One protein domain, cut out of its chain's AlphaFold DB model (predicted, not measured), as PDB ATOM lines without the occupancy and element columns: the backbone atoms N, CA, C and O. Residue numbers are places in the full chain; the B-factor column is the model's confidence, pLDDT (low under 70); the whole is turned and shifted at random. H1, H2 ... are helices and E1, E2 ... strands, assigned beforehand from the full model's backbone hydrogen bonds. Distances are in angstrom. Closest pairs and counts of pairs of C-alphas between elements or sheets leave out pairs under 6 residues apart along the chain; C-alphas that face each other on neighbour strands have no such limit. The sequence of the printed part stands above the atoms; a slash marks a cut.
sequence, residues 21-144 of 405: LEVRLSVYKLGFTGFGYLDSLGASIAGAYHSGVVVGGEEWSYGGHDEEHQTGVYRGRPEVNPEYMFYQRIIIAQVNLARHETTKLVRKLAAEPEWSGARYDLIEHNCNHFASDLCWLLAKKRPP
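This is residues 21 to 144 of the 405 residues of the protein "Hypothetical protein" of Alexandrium monilatum (UniProt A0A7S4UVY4). Look for one strongly twisted sheet of five antiparallel strands, with the helix H3 lying along one face over E2 and a second helix, H2, beside H3 over the same sheet. At one end of the longest axis the loop between E1 and E2, which holds the short helix H1, reaches out from this body, and its residues 39 to 44 stick out free. The 124 printed residues hold five named strands and three named helices, in the order E1 H1 E2 E3 E4 E5 H2 H3; the sheet's order is E4 E3 E2 E1 E5, and the class is mixed, helices and strands. The whole is compact, with a radius of gyration of the C-alphas of 14.4 A and spans of 45 by 33 by 25 A.

Find C-alpha 21 at (112.431, 80.974, 100.512); from there E1, residues 21 to 29, runs 25.9 A. H1 is residues 36 to 39. E2, residues 49 to 55, is 19.3 A long, and E3, residues 58 to 62, and E4, residues 73 to 76, come next. E5, residues 85 to 96, spans 31.0 A and bends by 57 degrees at residue 88. H2, residues 99 to 110, is 16.3 A long; H3, residues 127 to 139, runs 17.8 A to C-alpha 139 at (119.609, 74.300, 96.805).

Begin with E1, an inner strand. Its neighbour E5, an edge strand, pairs by N 23 and O 93, 2.8 A; its neighbour E2 by N 28 and O 50, 2.8 A. E2, E3 and E4 form a meander, each strand the antiparallel neighbour of the one before: look at N 60 and O 53, 2.8 A, in the hairpin E2 and E3, and at N 76 and O 59, 2.9 A, in the hairpin E3 and E4. H2 and H3 make two layers with the sheet, helices on one face of it. H3 lies over E2 at a height over the sheet of 7.3 A, with C-alphas 51 and 128 closest at 5.6 A. H2 also lies over E2, at a height of 8.0 A. H2 and H3, a helical hairpin, only just touch, with 3 pairs of C-alphas within 8 A, made by residues 134 to 138 of H3; the closest are those of Val 106 and Leu 134, 7.0 A. They run opposite ways at a steep tilt of 43 degrees. H1 is not on the sheet and is apart from H2 and H3. In H2 and H3 every O i to N i+4 pair is within hydrogen-bond range; H1 is too short for such a pair, and its one O i to N i+3 pair is not within range.

The two C-alphas farthest apart are those of Ser 40 and Ala 98, 45.7 A. The printed part has no cut, and its one long link, H2 to H3, has 16 residues. Mean pLDDT of the printed part is 87.4; residues 31 to 47 are under 70.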
ATOM      1  N   LEU A  21     113.024  80.852 101.845       93.25
ATOM      2  CA  LEU A  21     112.431  80.974 100.512       93.25
ATOM      3  C   LEU A  21     112.178  79.603  99.894       93.25
ATOM      4  O   LEU A  21     112.969  78.673 100.050       93.25
ATOM      5  N   GLU A  22     111.094  79.498  99.132       94.88
ATOM      6  CA  GLU A  22     110.834  78.347  98.275       94.88
ATOM      7  C   GLU A  22     111.572  78.512  96.939       94.88
ATOM      8  O   GLU A  22     111.447  79.533  96.264       94.88
ATOM      9  N   VAL A  23     112.343  77.493  96.553       96.50
ATOM     10  CA  VAL A  23     112.906  77.353  95.208       96.50
ATOM     11  C   VAL A  23     112.044  76.350  94.461       96.50
ATOM     12  O   VAL A  23     111.946  75.178  94.845       96.50
ATOM     13  N   ARG A  24     111.433  76.799  93.372       95.81
ATOM     14  CA  ARG A  24     110.529  75.987  92.557       95.81
ATOM     15  C   ARG A  24     110.818  76.168  91.075       95.81
ATOM     16  O   ARG A  24     111.423  77.148  90.660       95.81
ATOM     17  N   LEU A  25     110.402  75.191  90.289       97.00
ATOM     18  CA  LEU A  25     110.562  75.154  88.845       97.00
ATOM     19  C   LEU A  25     109.187  75.304  88.193       97.00
ATOM     20  O   LEU A  25     108.285  74.512  88.481       97.00
ATOM     21  N   SER A  26     109.042  76.293  87.321       95.94
ATOM     22  CA  SER A  26     107.926  76.399  86.385       95.94
ATOM     23  C   SER A  26     108.305  75.645  85.118       95.94
ATOM     24  O   SER A  26     109.323  75.958  84.507       95.94
ATOM     25  N   VAL A  27     107.525  74.636  84.736       94.12
ATOM     26  CA  VAL A  27     107.745  73.842  83.522       94.12
ATOM     27  C   VAL A  27     106.650  74.163  82.520       94.12
ATOM     28  O   VAL A  27     105.466  74.128  82.859       94.12
ATOM     29  N   TYR A  28     107.044  74.413  81.278       91.06
ATOM     30  CA  TYR A  28     106.159  74.739  80.171       91.06
ATOM     31  C   TYR A  28     106.397  73.784  79.005       91.06
ATOM     32  O   TYR A  28     107.530  73.386  78.730       91.06
ATOM     33  N   LYS A  29     105.327  73.421  78.303       85.81
ATOM     34  CA  LYS A  29     105.398  72.674  77.048       85.81
ATOM     35  C   LYS A  29     105.621  73.640  75.894       85.81
ATOM     36  O   LYS A  29     104.882  74.618  75.757       85.81
ATOM     37  N   LEU A  30     106.591  73.321  75.042       78.62
ATOM     38  CA  LEU A  30     106.716  73.991  73.755       78.62
ATOM     39  C   LEU A  30     105.498  73.617  72.899       78.62
ATOM     40  O   LEU A  30     105.132  72.443  72.800       78.62
ATOM     41  N   GLY A  31     104.831  74.623  72.329       60.06
ATOM     42  CA  GLY A  31     103.738  74.403  71.387       60.06
ATOM     43  C   GLY A  31     104.234  73.638  70.159       60.06
ATOM     44  O   GLY A  31     105.366  73.821  69.722       60.06
ATOM     45  N   PHE A  32     103.378  72.788  69.590       52.50
ATOM     46  CA  PHE A  32     103.679  71.907  68.449       52.50
ATOM     47  C   PHE A  32     104.013  72.663  67.141       52.50
ATOM     48  O   PHE A  32     104.238  72.061  66.096       52.50
ATOM     49  N   THR A  33     104.019  73.994  67.167       43.31
ATOM     50  CA  THR A  33     104.142  74.853  65.994       43.31
ATOM     51  C   THR A  33     105.524  75.499  65.947       43.31
ATOM     52  O   THR A  33     105.743  76.529  66.577       43.31
ATOM     53  N   GLY A  34     106.437  74.935  65.147       45.75
ATOM     54  CA  GLY A  34     107.435  75.774  64.470       45.75
ATOM     55  C   GLY A  34     108.913  75.636  64.839       45.75
ATOM     56  O   GLY A  34     109.619  76.634  64.771       45.75
ATOM     57  N   PHE A  35     109.437  74.438  65.113       49.47
ATOM     58  CA  PHE A  35     110.895  74.219  65.083       49.47
ATOM     59  C   PHE A  35     111.273  73.044  64.174       49.47
ATOM     60  O   PHE A  35     111.697  71.986  64.635       49.47
ATOM     61  N   GLY A  36     111.196  73.260  62.854       45.72
ATOM     62  CA  GLY A  36     111.627  72.292  61.831       45.72
ATOM     63  C   GLY A  36     113.104  71.861  61.925       45.72
ATOM     64  O   GLY A  36     113.512  70.901  61.277       45.72
ATOM     65  N   TYR A  37     113.914  72.525  62.760       48.25
ATOM     66  CA  TYR A  37     115.292  72.122  63.061       48.25
ATOM     67  C   TYR A  37     115.384  70.879  63.968       48.25
ATOM     68  O   TYR A  37     116.352  70.130  63.882       48.25
ATOM     69  N   LEU A  38     114.393  70.629  64.830       49.16
ATOM     70  CA  LEU A  38     114.370  69.426  65.675       49.16
ATOM     71  C   LEU A  38     113.768  68.224  64.933       49.16
ATOM     72  O   LEU A  38     114.268  67.108  65.075       49.16
ATOM     73  N   ASP A  39     112.786  68.468  64.063       45.19
ATOM     74  CA  ASP A  39     112.218  67.441  63.183       45.19
ATOM     75  C   ASP A  39     113.244  66.935  62.150       45.19
ATOM     76  O   ASP A  39     113.322  65.733  61.893       45.19
ATOM     77  N   SER A  40     114.111  67.811  61.621       49.34
ATOM     78  CA  SER A  40     115.199  67.416  60.706       49.34
ATOM     79  C   SER A  40     116.309  66.592  61.377       49.34
ATOM     80  O   SER A  40     117.082  65.919  60.694       49.34
ATOM     81  N   LEU A  41     116.358  66.576  62.714       50.12
ATOM     82  CA  LEU A  41     117.242  65.722  63.515       50.12
ATOM     83  C   LEU A  41     116.602  64.368  63.883       50.12
ATOM     84  O   LEU A  41     117.196  63.598  64.642       50.12
ATOM     85  N   GLY A  42     115.417  64.052  63.341       41.66
ATOM     86  CA  GLY A  42     114.750  62.757  63.506       41.66
ATOM     87  C   GLY A  42     114.206  62.499  64.914       41.66
ATOM     88  O   GLY A  42     113.989  61.343  65.283       41.66
ATOM     89  N   ALA A  43     114.013  63.547  65.721       48.94
ATOM     90  CA  ALA A  43     113.464  63.449  67.067       48.94
ATOM     91  C   ALA A  43     112.005  63.917  67.063       48.94
ATOM     92  O   ALA A  43     111.738  65.113  67.052       48.94
ATOM     93  N   SER A  44     111.051  62.984  67.121       44.91
ATOM     94  CA  SER A  44     109.668  63.321  67.472       44.91
ATOM     95  C   SER A  44     109.666  64.060  68.817       44.91
ATOM     96  O   SER A  44     110.046  63.477  69.834       44.91
ATOM     97  N   ILE A  45     109.259  65.334  68.823       50.09
ATOM     98  CA  ILE A  45     109.341  66.279  69.956       50.09
ATOM     99  C   ILE A  45     108.270  65.988  71.034       50.09
ATOM    100  O   ILE A  45     107.646  66.883  71.604       50.09
ATOM    101  N   ALA A  46     108.017  64.719  71.344       44.72
ATOM    102  CA  ALA A  46     107.255  64.364  72.531       44.72
ATOM    103  C   ALA A  46     108.119  64.689  73.765       44.72
ATOM    104  O   ALA A  46     108.943  63.880  74.176       44.72
ATOM    105  N   GLY A  47     107.966  65.894  74.330       54.69
ATOM    106  CA  GLY A  47     108.609  66.280  75.595       54.69
ATOM    107  C   GLY A  47     109.741  67.309  75.511       54.69
ATOM    108  O   GLY A  47     110.661  67.247  76.322       54.69
ATOM    109  N   ALA A  48     109.705  68.263  74.572       75.25
ATOM    110  CA  ALA A  48     110.509  69.478  74.732       75.25
ATOM    111  C   ALA A  48     109.844  70.400  75.763       75.25
ATOM    112  O   ALA A  48     108.698  70.827  75.583       75.25
ATOM    113  N   TYR A  49     110.578  70.708  76.831       90.00
ATOM    114  CA  TYR A  49     110.125  71.594  77.892       90.00
ATOM    115  C   TYR A  49     110.999  72.840  77.971       90.00
ATOM    116  O   TYR A  49     112.219  72.769  77.817       90.00
ATOM    117  N   HIS A  50     110.356  73.967  78.247       92.94
ATOM    118  CA  HIS A  50     111.003  75.163  78.762       92.94
ATOM    119  C   HIS A  50     110.841  75.162  80.280       92.94
ATOM    120  O   HIS A  50     109.795  74.748  80.792       92.94
ATOM    121  N   SER A  51     111.848  75.634  81.008       95.25
ATOM    122  CA  SER A  51     111.706  75.847  82.439       95.25
ATOM    123  C   SER A  51     112.347  77.138  82.923       95.25
ATOM    124  O   SER A  51     113.366  77.585  82.392       95.25
ATOM    125  N   GLY A  52     111.718  77.704  83.951       96.81
ATOM    126  CA  GLY A  52     112.186  78.859  84.705       96.81
ATOM    127  C   GLY A  52     112.242  78.537  86.195       96.81
ATOM    128  O   GLY A  52     111.414  77.781  86.716       96.81
ATOM    129  N   VAL A  53     113.230  79.088  86.897       98.06
ATOM    130  CA  VAL A  53     113.361  78.935  88.351       98.06
ATOM    131  C   VAL A  53     112.669  80.098  89.028       98.06
ATOM    132  O   VAL A  53     113.064  81.249  88.858       98.06
ATOM    133  N   VAL A  54     111.666  79.796  89.838       96.75
ATOM    134  CA  VAL A  54     111.008  80.781  90.681       96.75
ATOM    135  C   VAL A  54     111.634  80.752  92.063       96.75
ATOM    136  O   VAL A  54     111.702  79.705  92.715       96.75
ATOM    137  N   VAL A  55     112.088  81.917  92.507       95.50
ATOM    138  CA  VAL A  55     112.600  82.117  93.857       95.50
ATOM    139  C   VAL A  55     112.422  83.576  94.250       95.50
ATOM    140  O   VAL A  55     112.714  84.486  93.474       95.50
ATOM    141  N   GLY A  56     111.915  83.815  95.460       90.62
ATOM    142  CA  GLY A  56     111.650  85.173  95.922       90.62
ATOM    143  C   GLY A  56     110.690  85.910  94.986       90.62
ATOM    144  O   GLY A  56     110.957  87.055  94.618       90.62
ATOM    145  N   GLY A  57     109.582  85.268  94.602       89.44
ATOM    146  CA  GLY A  57     108.501  85.868  93.811       89.44
ATOM    147  C   GLY A  57     108.830  86.250  92.361       89.44
ATOM    148  O   GLY A  57     107.947  86.756  91.674       89.44
ATOM    149  N   GLU A  58     110.053  86.017  91.885       93.31
ATOM    150  CA  GLU A  58     110.462  86.260  90.496       93.31
ATOM    151  C   GLU A  58     110.808  84.929  89.824       93.31
ATOM    152  O   GLU A  58     111.450  84.073  90.435       93.31
ATOM    153  N   GLU A  59     110.389  84.757  88.569       96.44
ATOM    154  CA  GLU A  59     110.818  83.642  87.723       96.44
ATOM    155  C   GLU A  59     112.019  84.050  86.886       96.44
ATOM    156  O   GLU A  59     111.982  85.105  86.261       96.44
ATOM    157  N   TRP A  60     113.049  83.212  86.852       97.50
ATOM    158  CA  TRP A  60     114.286  83.432  86.115       97.50
ATOM    159  C   TRP A  60     114.471  82.359  85.051       97.50
ATOM    160  O   TRP A  60     114.477  81.164  85.359       97.50
ATOM    161  N   SER A  61     114.678  82.804  83.819       96.50
ATOM    162  CA  SER A  61     114.792  81.957  82.635       96.50
ATOM    163  C   SER A  61     115.925  82.449  81.743       96.50
ATOM    164  O   SER A  61     116.344  83.597  81.844       96.50
ATOM    165  N   TYR A  62     116.422  81.581  80.865       97.25
ATOM    166  CA  TYR A  62     117.486  81.894  79.910       97.25
ATOM    167  C   TYR A  62     116.978  81.717  78.477       97.25
ATOM    168  O   TYR A  62     116.295  80.734  78.185       97.25
ATOM    169  N   GLY A  63     117.280  82.673  77.602       94.31
ATOM    170  CA  GLY A  63     116.871  82.700  76.199       94.31
ATOM    171  C   GLY A  63     117.995  83.184  75.286       94.31
ATOM    172  O   GLY A  63     118.954  83.805  75.741       94.31
ATOM    173  N   GLY A  64     117.881  82.858  73.999       93.44
ATOM    174  CA  GLY A  64     118.857  83.246  72.984       93.44
ATOM    175  C   GLY A  64     118.555  84.604  72.360       93.44
ATOM    176  O   GLY A  64     117.393  84.934  72.130       93.44
ATOM    177  N   HIS A  65     119.608  85.362  72.069       92.75
ATOM    178  CA  HIS A  65     119.583  86.591  71.272       92.75
ATOM    179  C   HIS A  65     120.979  86.846  70.687       92.75
ATOM    180  O   HIS A  65     121.968  86.353  71.224       92.75
ATOM    181  N   ASP A  66     121.083  87.660  69.638       93.44
ATOM    182  CA  ASP A  66     122.352  87.850  68.915       93.44
ATOM    183  C   ASP A  66     123.300  88.878  69.565       93.44
ATOM    184  O   ASP A  66     124.455  88.999  69.166       93.44
ATOM    185  N   GLU A  67     122.844  89.624  70.579       92.81
ATOM    186  CA  GLU A  67     123.683  90.621  71.262       92.81
ATOM    187  C   GLU A  67     124.844  89.972  72.039       92.81
ATOM    188  O   GLU A  67     124.657  89.299  73.059       92.81
ATOM    189  N   GLU A  68     126.071  90.200  71.567       87.44
ATOM    190  CA  GLU A  68     127.287  89.757  72.247       87.44
ATOM    191  C   GLU A  68     127.468  90.474  73.594       87.44
ATOM    192  O   GLU A  68     127.114  91.638  73.766       87.44
ATOM    193  N   HIS A  69     128.036  89.764  74.574       88.50
ATOM    194  CA  HIS A  69     128.285  90.253  75.943       88.50
ATOM    195  C   HIS A  69     127.046  90.663  76.761       88.50
ATOM    196  O   HIS A  69     127.197  91.067  77.915       88.50
ATOM    197  N   GLN A  70     125.833  90.515  76.228       95.31
ATOM    198  CA  GLN A  70     124.597  90.688  76.983       95.31
ATOM    199  C   GLN A  70     124.079  89.335  77.489       95.31
ATOM    200  O   GLN A  70     124.124  88.326  76.782       95.31
ATOM    201  N   THR A  71     123.620  89.313  78.743       97.38
ATOM    202  CA  THR A  71     123.034  88.116  79.355       97.38
ATOM    203  C   THR A  71     121.728  87.742  78.667       97.38
ATOM    204  O   THR A  71     120.855  88.586  78.496       97.38
ATOM    205  N   GLY A  72     121.572  86.460  78.344       97.19
ATOM    206  CA  GLY A  72     120.299  85.916  77.877       97.19
ATOM    207  C   GLY A  72     119.338  85.612  79.025       97.19
ATOM    208  O   GLY A  72     118.242  85.098  78.799       97.19
ATOM    209  N   VAL A  73     119.750  85.847  80.276       97.69
ATOM    210  CA  VAL A  73     118.922  85.597  81.454       97.69
ATOM    211  C   VAL A  73     117.961  86.758  81.657       97.69
ATOM    212  O   VAL A  73     118.361  87.904  81.856       97.69
ATOM    213  N   TYR A  74     116.676  86.440  81.694       95.25
ATOM    214  CA  TYR A  74     115.602  87.386  81.944       95.25
ATOM    215  C   TYR A  74     114.761  86.942  83.137       95.25
ATOM    216  O   TYR A  74     114.850  85.807  83.616       95.25
ATOM    217  N   ARG A  75     113.935  87.867  83.632       94.75
ATOM    218  CA  ARG A  75     112.993  87.595  84.715       94.75
ATOM    219  C   ARG A  75     111.570  87.954  84.333       94.75
ATOM    220  O   ARG A  75     111.344  88.929  83.619       94.75
ATOM    221  N   GLY A  76     110.623  87.191  84.855       92.06
ATOM    222  CA  GLY A  76     109.200  87.355  84.601       92.06
ATOM    223  C   GLY A  76     108.354  87.101  85.840       92.06
ATOM    224  O   GLY A  76     108.854  86.773  86.922       92.06
ATOM    225  N   ARG A  77     107.041  87.264  85.671       93.38
ATOM    226  CA  ARG A  77     106.081  86.810  86.676       93.38
ATOM    227  C   ARG A  77     106.044  85.278  86.670       93.38
ATOM    228  O   ARG A  77     106.007  84.704  85.582       93.38
ATOM    229  N   PRO A  78     106.019  84.628  87.846       93.56
ATOM    230  CA  PRO A  78     105.920  83.180  87.933       93.56
ATOM    231  C   PRO A  78     104.768  82.615  87.114       93.56
ATOM    232  O   PRO A  78     103.640  83.064  87.277       93.56
ATOM    233  N   GLU A  79     105.059  81.603  86.295       92.06
ATOM    234  CA  GLU A  79     104.093  80.766  85.563       92.06
ATOM    235  C   GLU A  79     103.304  81.492  84.475       92.06
ATOM    236  O   GLU A  79     102.366  80.936  83.902       92.06
ATOM    237  N   VAL A  80     103.698  82.727  84.178       87.06
ATOM    238  CA  VAL A  80     103.089  83.568  83.155       87.06
ATOM    239  C   VAL A  80     104.125  83.780  82.059       87.06
ATOM    240  O   VAL A  80     104.744  84.839  81.954       87.06
ATOM    241  N   ASN A  81     104.335  82.737  81.253       84.25
ATOM    242  CA  ASN A  81     105.112  82.826  80.023       84.25
ATOM    243  C   ASN A  81     104.148  83.002  78.832       84.25
ATOM    244  O   ASN A  81     103.244  82.181  78.673       84.25
ATOM    245  N   PRO A  82     104.297  84.056  78.009       80.00
ATOM    246  CA  PRO A  82     103.385  84.315  76.896       80.00
ATOM    247  C   PRO A  82     103.601  83.387  75.689       80.00
ATOM    248  O   PRO A  82     102.702  83.252  74.864       80.00
ATOM    249  N   GLU A  83     104.775  82.764  75.570       79.44
ATOM    250  CA  GLU A  83     105.184  81.950  74.417       79.44
ATOM    251  C   GLU A  83     104.888  80.456  74.604       79.44
ATOM    252  O   GLU A  83     104.682  79.733  73.628       79.44
ATOM    253  N   TYR A  84     104.862  79.977  75.851       84.56
ATOM    254  CA  TYR A  84     104.755  78.552  76.165       84.56
ATOM    255  C   TYR A  84     103.558  78.232  77.058       84.56
ATOM    256  O   TYR A  84     103.151  79.009  77.918       84.56
ATOM    257  N   MET A  85     103.024  77.020  76.908       85.88
ATOM    258  CA  MET A  85     101.903  76.558  77.725       85.88
ATOM    259  C   MET A  85     102.413  76.028  79.059       85.88
ATOM    260  O   MET A  85     103.179  75.061  79.084       85.88
ATOM    261  N   PHE A  86     101.967  76.616  80.171       89.56
ATOM    262  CA  PHE A  86     102.298  76.103  81.498       89.56
ATOM    263  C   PHE A  86     101.869  74.639  81.627       89.56
ATOM    264  O   PHE A  86     100.738  74.271  81.313       89.56
ATOM    265  N   TYR A  87     102.796  73.803  82.082       88.94
ATOM    266  CA  TYR A  87     102.590  72.371  82.226       88.94
ATOM    267  C   TYR A  87     102.492  71.968  83.691       88.94
ATOM    268  O   TYR A  87     101.505  71.355  84.093       88.94
ATOM    269  N   GLN A  88     103.511  72.295  84.490       90.56
ATOM    270  CA  GLN A  88     103.561  71.887  85.888       90.56
ATOM    271  C   GLN A  88     104.540  72.740  86.703       90.56
ATOM    272  O   GLN A  88     105.565  73.198  86.205       90.56
ATOM    273  N   ARG A  89     104.249  72.872  87.999       94.06
ATOM    274  CA  ARG A  89     105.163  73.386  89.023       94.06
ATOM    275  C   ARG A  89     105.834  72.242  89.778       94.06
ATOM    276  O   ARG A  89     105.169  71.279  90.159       94.06
ATOM    277  N   ILE A  90     107.127  72.378  90.060       94.62
ATOM    278  CA  ILE A  90     107.896  71.411  90.853       94.62
ATOM    279  C   ILE A  90     108.607  72.145  91.986       94.62
ATOM    280  O   ILE A  90     109.419  73.030  91.734       94.62
ATOM    281  N   ILE A  91     108.330  71.780  93.238       95.56
ATOM    282  CA  ILE A  91     109.064  72.325  94.388       95.56
ATOM    283  C   ILE A  91     110.410  71.605  94.491       95.56
ATOM    284  O   ILE A  91     110.448  70.382  94.620       95.56
ATOM    285  N   ILE A  92     111.514  72.351  94.418       96.19
ATOM    286  CA  ILE A  92     112.873  71.793  94.457       96.19
ATOM    287  C   ILE A  92     113.375  71.724  95.901       96.19
ATOM    288  O   ILE A  92     113.873  70.687  96.354       96.19
ATOM    289  N   ALA A  93     113.258  72.836  96.630       95.44
ATOM    290  CA  ALA A  93     113.701  72.945  98.014       95.44
ATOM    291  C   ALA A  93     113.122  74.184  98.705       95.44
ATOM    292  O   ALA A  93     112.677  75.125  98.055       95.44
ATOM    293  N   GLN A  94     113.231  74.201 100.029       95.38
ATOM    294  CA  GLN A  94     113.223  75.428 100.816       95.38
ATOM    295  C   GLN A  94     114.667  75.745 101.203       95.38
ATOM    296  O   GLN A  94     115.421  74.840 101.567       95.38
ATOM    297  N   VAL A  95     115.059  77.009 101.088       94.50
ATOM    298  CA  VAL A  95     116.420  77.483 101.362       94.50
ATOM    299  C   VAL A  95     116.377  78.592 102.403       94.50
ATOM    300  O   VAL A  95     115.470  79.420 102.386       94.50
ATOM    301  N   ASN A  96     117.356  78.614 103.306       94.25
ATOM    302  CA  ASN A  96     117.525  79.690 104.281       94.25
ATOM    303  C   ASN A  96     118.452  80.759 103.681       94.25
ATOM    304  O   ASN A  96     119.667  80.708 103.869       94.25
ATOM    305  N   LEU A  97     117.877  81.629 102.851       89.31
ATOM    306  CA  LEU A  97     118.557  82.708 102.133       89.31
ATOM    307  C   LEU A  97     117.620  83.913 102.071       89.31
ATOM    308  O   LEU A  97     116.465  83.784 101.657       89.31
ATOM    309  N   ALA A  98     118.117  85.102 102.414       89.50
ATOM    310  CA  ALA A  98     117.312  86.308 102.279       89.50
ATOM    311  C   ALA A  98     117.097  86.656 100.796       89.50
ATOM    312  O   ALA A  98     117.971  86.448  99.951       89.50
ATOM    313  N   ARG A  99     115.955  87.277 100.471       89.19
ATOM    314  CA  ARG A  99     115.584  87.639  99.087       89.19
ATOM    315  C   ARG A  99     116.681  88.407  98.353       89.19
ATOM    316  O   ARG A  99     116.971  88.099  97.201       89.19
ATOM    317  N   HIS A 100     117.331  89.364  99.022       90.12
ATOM    318  CA  HIS A 100     118.415  90.126  98.400       90.12
ATOM    319  C   HIS A 100     119.631  89.248  98.059       90.12
ATOM    320  O   HIS A 100     120.327  89.515  97.080       90.12
ATOM    321  N   GLU A 101     119.911  88.207  98.856       91.94
ATOM    322  CA  GLU A 101     121.068  87.324  98.680       91.94
ATOM    323  C   GLU A 101     120.817  86.420  97.492       91.94
ATOM    324  O   GLU A 101     121.667  86.309  96.614       91.94
ATOM    325  N   THR A 102     119.610  85.865  97.411       92.06
ATOM    326  CA  THR A 102     119.163  85.091  96.259       92.06
ATOM    327  C   THR A 102     119.242  85.913  94.977       92.06
ATOM    328  O   THR A 102     119.872  85.471  94.022       92.06
ATOM    329  N   THR A 103     118.682  87.128  94.946       93.25
ATOM    330  CA  THR A 103     118.757  87.987  93.753       93.25
ATOM    331  C   THR A 103     120.207  88.298  93.377       93.25
ATOM    332  O   THR A 103     120.547  88.297  92.194       93.25
ATOM    333  N   LYS A 104     121.091  88.525  94.359       95.31
ATOM    334  CA  LYS A 104     122.525  88.733  94.114       95.31
ATOM    335  C   LYS A 104     123.189  87.491  93.512       95.31
ATOM    336  O   LYS A 104     123.964  87.632  92.572       95.31
ATOM    337  N   LEU A 105     122.886  86.296  94.022       96.56
ATOM    338  CA  LEU A 105     123.408  85.029  93.499       96.56
ATOM    339  C   LEU A 105     122.937  84.770  92.067       96.56
ATOM    340  O   LEU A 105     123.758  84.440  91.215       96.56
ATOM    341  N   VAL A 106     121.647  84.979  91.788       96.62
ATOM    342  CA  VAL A 106     121.078  84.786  90.447       96.62
ATOM    343  C   VAL A 106     121.706  85.761  89.454       96.62
ATOM    344  O   VAL A 106     122.137  85.348  88.387       96.62
ATOM    345  N   ARG A 107     121.827  87.046  89.820       96.12
ATOM    346  CA  ARG A 107     122.476  88.057  88.969       96.12
ATOM    347  C   ARG A 107     123.952  87.772  88.737       96.12
ATOM    348  O   ARG A 107     124.440  88.035  87.648       96.12
ATOM    349  N   LYS A 108     124.656  87.245  89.744       97.62
ATOM    350  CA  LYS A 108     126.048  86.826  89.583       97.62
ATOM    351  C   LYS A 108     126.152  85.697  88.560       97.62
ATOM    352  O   LYS A 108     126.950  85.823  87.647       97.62
ATOM    353  N   LEU A 109     125.319  84.659  88.680       97.69
ATOM    354  CA  LEU A 109     125.268  83.571  87.701       97.69
ATOM    355  C   LEU A 109     124.921  84.103  86.305       97.69
ATOM    356  O   LEU A 109     125.616  83.803  85.351       97.69
ATOM    357  N   ALA A 110     123.894  84.947  86.192       96.88
ATOM    358  CA  ALA A 110     123.469  85.544  84.927       96.88
ATOM    359  C   ALA A 110     124.550  86.395  84.240       96.88
ATOM    360  O   ALA A 110     124.513  86.555  83.024       96.88
ATOM    361  N   ALA A 111     125.479  86.965  85.010       96.75
ATOM    362  CA  ALA A 111     126.570  87.784  84.498       96.75
ATOM    363  C   ALA A 111     127.781  86.964  84.020       96.75
ATOM    364  O   ALA A 111     128.702  87.549  83.449       96.75
ATOM    365  N   GLU A 112     127.811  85.648  84.253       97.19
ATOM    366  CA  GLU A 112     128.905  84.817  83.754       97.19
ATOM    367  C   GLU A 112     128.854  84.736  82.212       97.19
ATOM    368  O   GLU A 112     127.763  84.646  81.634       97.19
ATOM    369  N   PRO A 113     130.007  84.762  81.514       95.50
ATOM    370  CA  PRO A 113     130.050  84.847  80.054       95.50
ATOM    371  C   PRO A 113     129.351  83.702  79.322       95.50
ATOM    372  O   PRO A 113     128.969  83.877  78.169       95.50
ATOM    373  N   GLU A 114     129.222  82.520  79.932       95.50
ATOM    374  CA  GLU A 114     128.486  81.403  79.345       95.50
ATOM    375  C   GLU A 114     126.990  81.682  79.192       95.50
ATOM    376  O   GLU A 114     126.427  81.239  78.200       95.50
ATOM    377  N   TRP A 115     126.383  82.488  80.068       97.38
ATOM    378  CA  TRP A 115     124.952  82.807  80.019       97.38
ATOM    379  C   TRP A 115     124.634  84.034  79.161       97.38
ATOM    380  O   TRP A 115     123.578  84.655  79.324       97.38
ATOM    381  N   SER A 116     125.519  84.404  78.230       97.12
ATOM    382  CA  SER A 116     125.172  85.392  77.209       97.12
ATOM    383  C   SER A 116     124.111  84.834  76.260       97.12
ATOM    384  O   SER A 116     124.102  83.636  75.971       97.12
ATOM    385  N   GLY A 117     123.210  85.674  75.747       96.31
ATOM    386  CA  GLY A 117     122.180  85.207  74.810       96.31
ATOM    387  C   GLY A 117     122.776  84.614  73.533       96.31
ATOM    388  O   GLY A 117     122.262  83.619  73.025       96.31
ATOM    389  N   ALA A 118     123.924  85.137  73.087       96.44
ATOM    390  CA  ALA A 118     124.628  84.661  71.895       96.44
ATOM    391  C   ALA A 118     125.180  83.225  72.029       96.44
ATOM    392  O   ALA A 118     125.554  82.604  71.037       96.44
ATOM    393  N   ARG A 119     125.257  82.683  73.253       95.75
ATOM    394  CA  ARG A 119     125.723  81.311  73.529       95.75
ATOM    395  C   ARG A 119     124.596  80.297  73.680       95.75
ATOM    396  O   ARG A 119     124.866  79.132  73.976       95.75
ATOM    397  N   TYR A 120     123.352  80.716  73.468       95.25
ATOM    398  CA  TYR A 120     122.206  79.833  73.594       95.25
ATOM    399  C   TYR A 120     122.238  78.749  72.506       95.25
ATOM    400  O   TYR A 120     122.196  79.036  71.313       95.25
ATOM    401  N   ASP A 121     122.257  77.484  72.920       92.62
ATOM    402  CA  ASP A 121     122.124  76.313  72.054       92.62
ATOM    403  C   ASP A 121     120.995  75.426  72.585       92.62
ATOM    404  O   ASP A 121     121.025  74.960  73.726       92.62
ATOM    405  N   LEU A 122     120.004  75.146  71.734       91.19
ATOM    406  CA  LEU A 122     118.809  74.369  72.088       91.19
ATOM    407  C   LEU A 122     119.116  72.992  72.704       91.19
ATOM    408  O   LEU A 122     118.285  72.454  73.438       91.19
ATOM    409  N   ILE A 123     120.280  72.415  72.412       91.50
ATOM    410  CA  ILE A 123     120.666  71.055  72.786       91.50
ATOM    411  C   ILE A 123     121.706  71.053  73.915       91.50
ATOM    412  O   ILE A 123     121.590  70.252  74.837       91.50
ATOM    413  N   GLU A 124     122.709  71.928  73.876       92.25
ATOM    414  CA  GLU A 124     123.870  71.889  74.775       92.25
ATOM    415  C   GLU A 124     123.911  73.031  75.795       92.25
ATOM    416  O   GLU A 124     124.619  72.915  76.799       92.25
ATOM    417  N   HIS A 125     123.161  74.116  75.568       95.31
ATOM    418  CA  HIS A 125     123.189  75.302  76.420       95.31
ATOM    419  C   HIS A 125     121.882  76.111  76.329       95.31
ATOM    420  O   HIS A 125     121.793  77.135  75.665       95.31
ATOM    421  N   ASN A 126     120.837  75.620  76.991       94.94
ATOM    422  CA  ASN A 126     119.458  76.120  76.884       94.94
ATOM    423  C   ASN A 126     118.885  76.544  78.250       94.94
ATOM    424  O   ASN A 126     119.537  76.405  79.288       94.94
ATOM    425  N   CYS A 127     117.628  77.001  78.263       95.50
ATOM    426  CA  CYS A 127     116.897  77.395  79.476       95.50
ATOM    427  C   CYS A 127     116.953  76.369  80.624       95.50
ATOM    428  O   CYS A 127     117.148  76.741  81.779       95.50
ATOM    429  N   ASN A 128     116.843  75.076  80.322       96.56
ATOM    430  CA  ASN A 128     116.843  74.025  81.337       96.56
ATOM    431  C   ASN A 128     118.233  73.798  81.939       96.56
ATOM    432  O   ASN A 128     118.344  73.400  83.099       96.56
ATOM    433  N   HIS A 129     119.303  74.059  81.181       96.50
ATOM    434  CA  HIS A 129     120.660  74.034  81.720       96.50
ATOM    435  C   HIS A 129     120.848  75.157  82.743       96.50
ATOM    436  O   HIS A 129     121.331  74.886  83.843       96.50
ATOM    437  N   PHE A 130     120.375  76.370  82.425       97.94
ATOM    438  CA  PHE A 130     120.375  77.496  83.362       97.94
ATOM    439  C   PHE A 130     119.577  77.171  84.620       97.94
ATOM    440  O   PHE A 130     120.092  77.292  85.730       97.94
ATOM    441  N   ALA A 131     118.345  76.683  84.455       97.81
ATOM    442  CA  ALA A 131     117.504  76.303  85.580       97.81
ATOM    443  C   ALA A 131     118.183  75.243  86.461       97.81
ATOM    444  O   ALA A 131     118.160  75.330  87.688       97.81
ATOM    445  N   SER A 132     118.854  74.271  85.841       97.12
ATOM    446  CA  SER A 132     119.594  73.231  86.548       97.12
ATOM    447  C   SER A 132     120.772  73.781  87.353       97.12
ATOM    448  O   SER A 132     120.944  73.401  88.515       97.12
ATOM    449  N   ASP A 133     121.564  74.685  86.774       97.50
ATOM    450  CA  ASP A 133     122.719  75.290  87.443       97.50
ATOM    451  C   ASP A 133     122.292  76.281  88.536       97.50
ATOM    452  O   ASP A 133     122.890  76.295  89.615       97.50
ATOM    453  N   LEU A 134     121.194  77.013  88.340       97.88
ATOM    454  CA  LEU A 134     120.621  77.888  89.359       97.88
ATOM    455  C   LEU A 134     120.028  77.098  90.539       97.88
ATOM    456  O   LEU A 134     120.292  77.427  91.697       97.88
ATOM    457  N   CYS A 135     119.289  76.011  90.287       97.31
ATOM    458  CA  CYS A 135     118.820  75.124  91.355       97.31
ATOM    459  C   CYS A 135     119.993  74.483  92.117       97.31
ATOM    460  O   CYS A 135     119.958  74.384  93.348       97.31
ATOM    461  N   TRP A 136     121.066  74.098  91.420       96.50
ATOM    462  CA  TRP A 136     122.279  73.592  92.063       96.50
ATOM    463  C   TRP A 136     122.986  74.659  92.913       96.50
ATOM    464  O   TRP A 136     123.452  74.366  94.019       96.50
ATOM    465  N   LEU A 137     123.047  75.903  92.433       96.38
ATOM    466  CA  LEU A 137     123.623  77.032  93.160       96.38
ATOM    467  C   LEU A 137     122.865  77.304  94.465       96.38
ATOM    468  O   LEU A 137     123.500  77.412  95.511       96.38
ATOM    469  N   LEU A 138     121.532  77.369  94.401       95.81
ATOM    470  CA  LEU A 138     120.679  77.750  95.530       95.81
ATOM    471  C   LEU A 138     120.423  76.603  96.515       95.81
ATOM    472  O   LEU A 138     120.428  76.823  97.722       95.81
ATOM    473  N   ALA A 139     120.179  75.392  96.014       95.00
ATOM    474  CA  ALA A 139     119.609  74.300  96.805       95.00
ATOM    475  C   ALA A 139     120.438  73.008  96.806       95.00
ATOM    476  O   ALA A 139     120.056  72.053  97.482       95.00
ATOM    477  N   LYS A 140     121.535  72.937  96.035       94.62
ATOM    478  CA  LYS A 140     122.314  71.697  95.822       94.62
ATOM    479  C   LYS A 140     121.442  70.516  95.378       94.62
ATOM    480  O   LYS A 140     121.706  69.360  95.702       94.62
ATOM    481  N   LYS A 141     120.387  70.820  94.620       94.19
ATOM    482  CA  LYS A 141     119.461  69.857  94.020       94.19
ATOM    483  C   LYS A 141     119.197  70.278  92.587       94.19
ATOM    484  O   LYS A 141     118.902  71.443  92.344       94.19
ATOM    485  N   ARG A 142     119.313  69.342  91.649       94.44
ATOM    486  CA  ARG A 142     118.990  69.588  90.240       94.44
ATOM    487  C   ARG A 142     117.519  69.249  89.953       94.44
ATOM    488  O   ARG A 142     116.948  68.422  90.666       94.44
ATOM    489  N   PRO A 143     116.908  69.870  88.930       95.06
ATOM    490  CA  PRO A 143     115.604  69.484  88.412       95.06
ATOM    491  C   PRO A 143     115.526  67.997  88.038       95.06
ATOM    492  O   PRO A 143     116.560  67.382  87.759       95.06
ATOM    493  N   PRO A 144     114.312  67.422  87.972       93.25
ATOM    494  CA  PRO A 144     114.114  66.075  87.445       93.25
ATOM    495  C   PRO A 144     114.690  65.912  86.033       93.25
ATOM    496  O   PRO A 144     114.529  66.792  85.189       93.25
TER     497      PRO A 144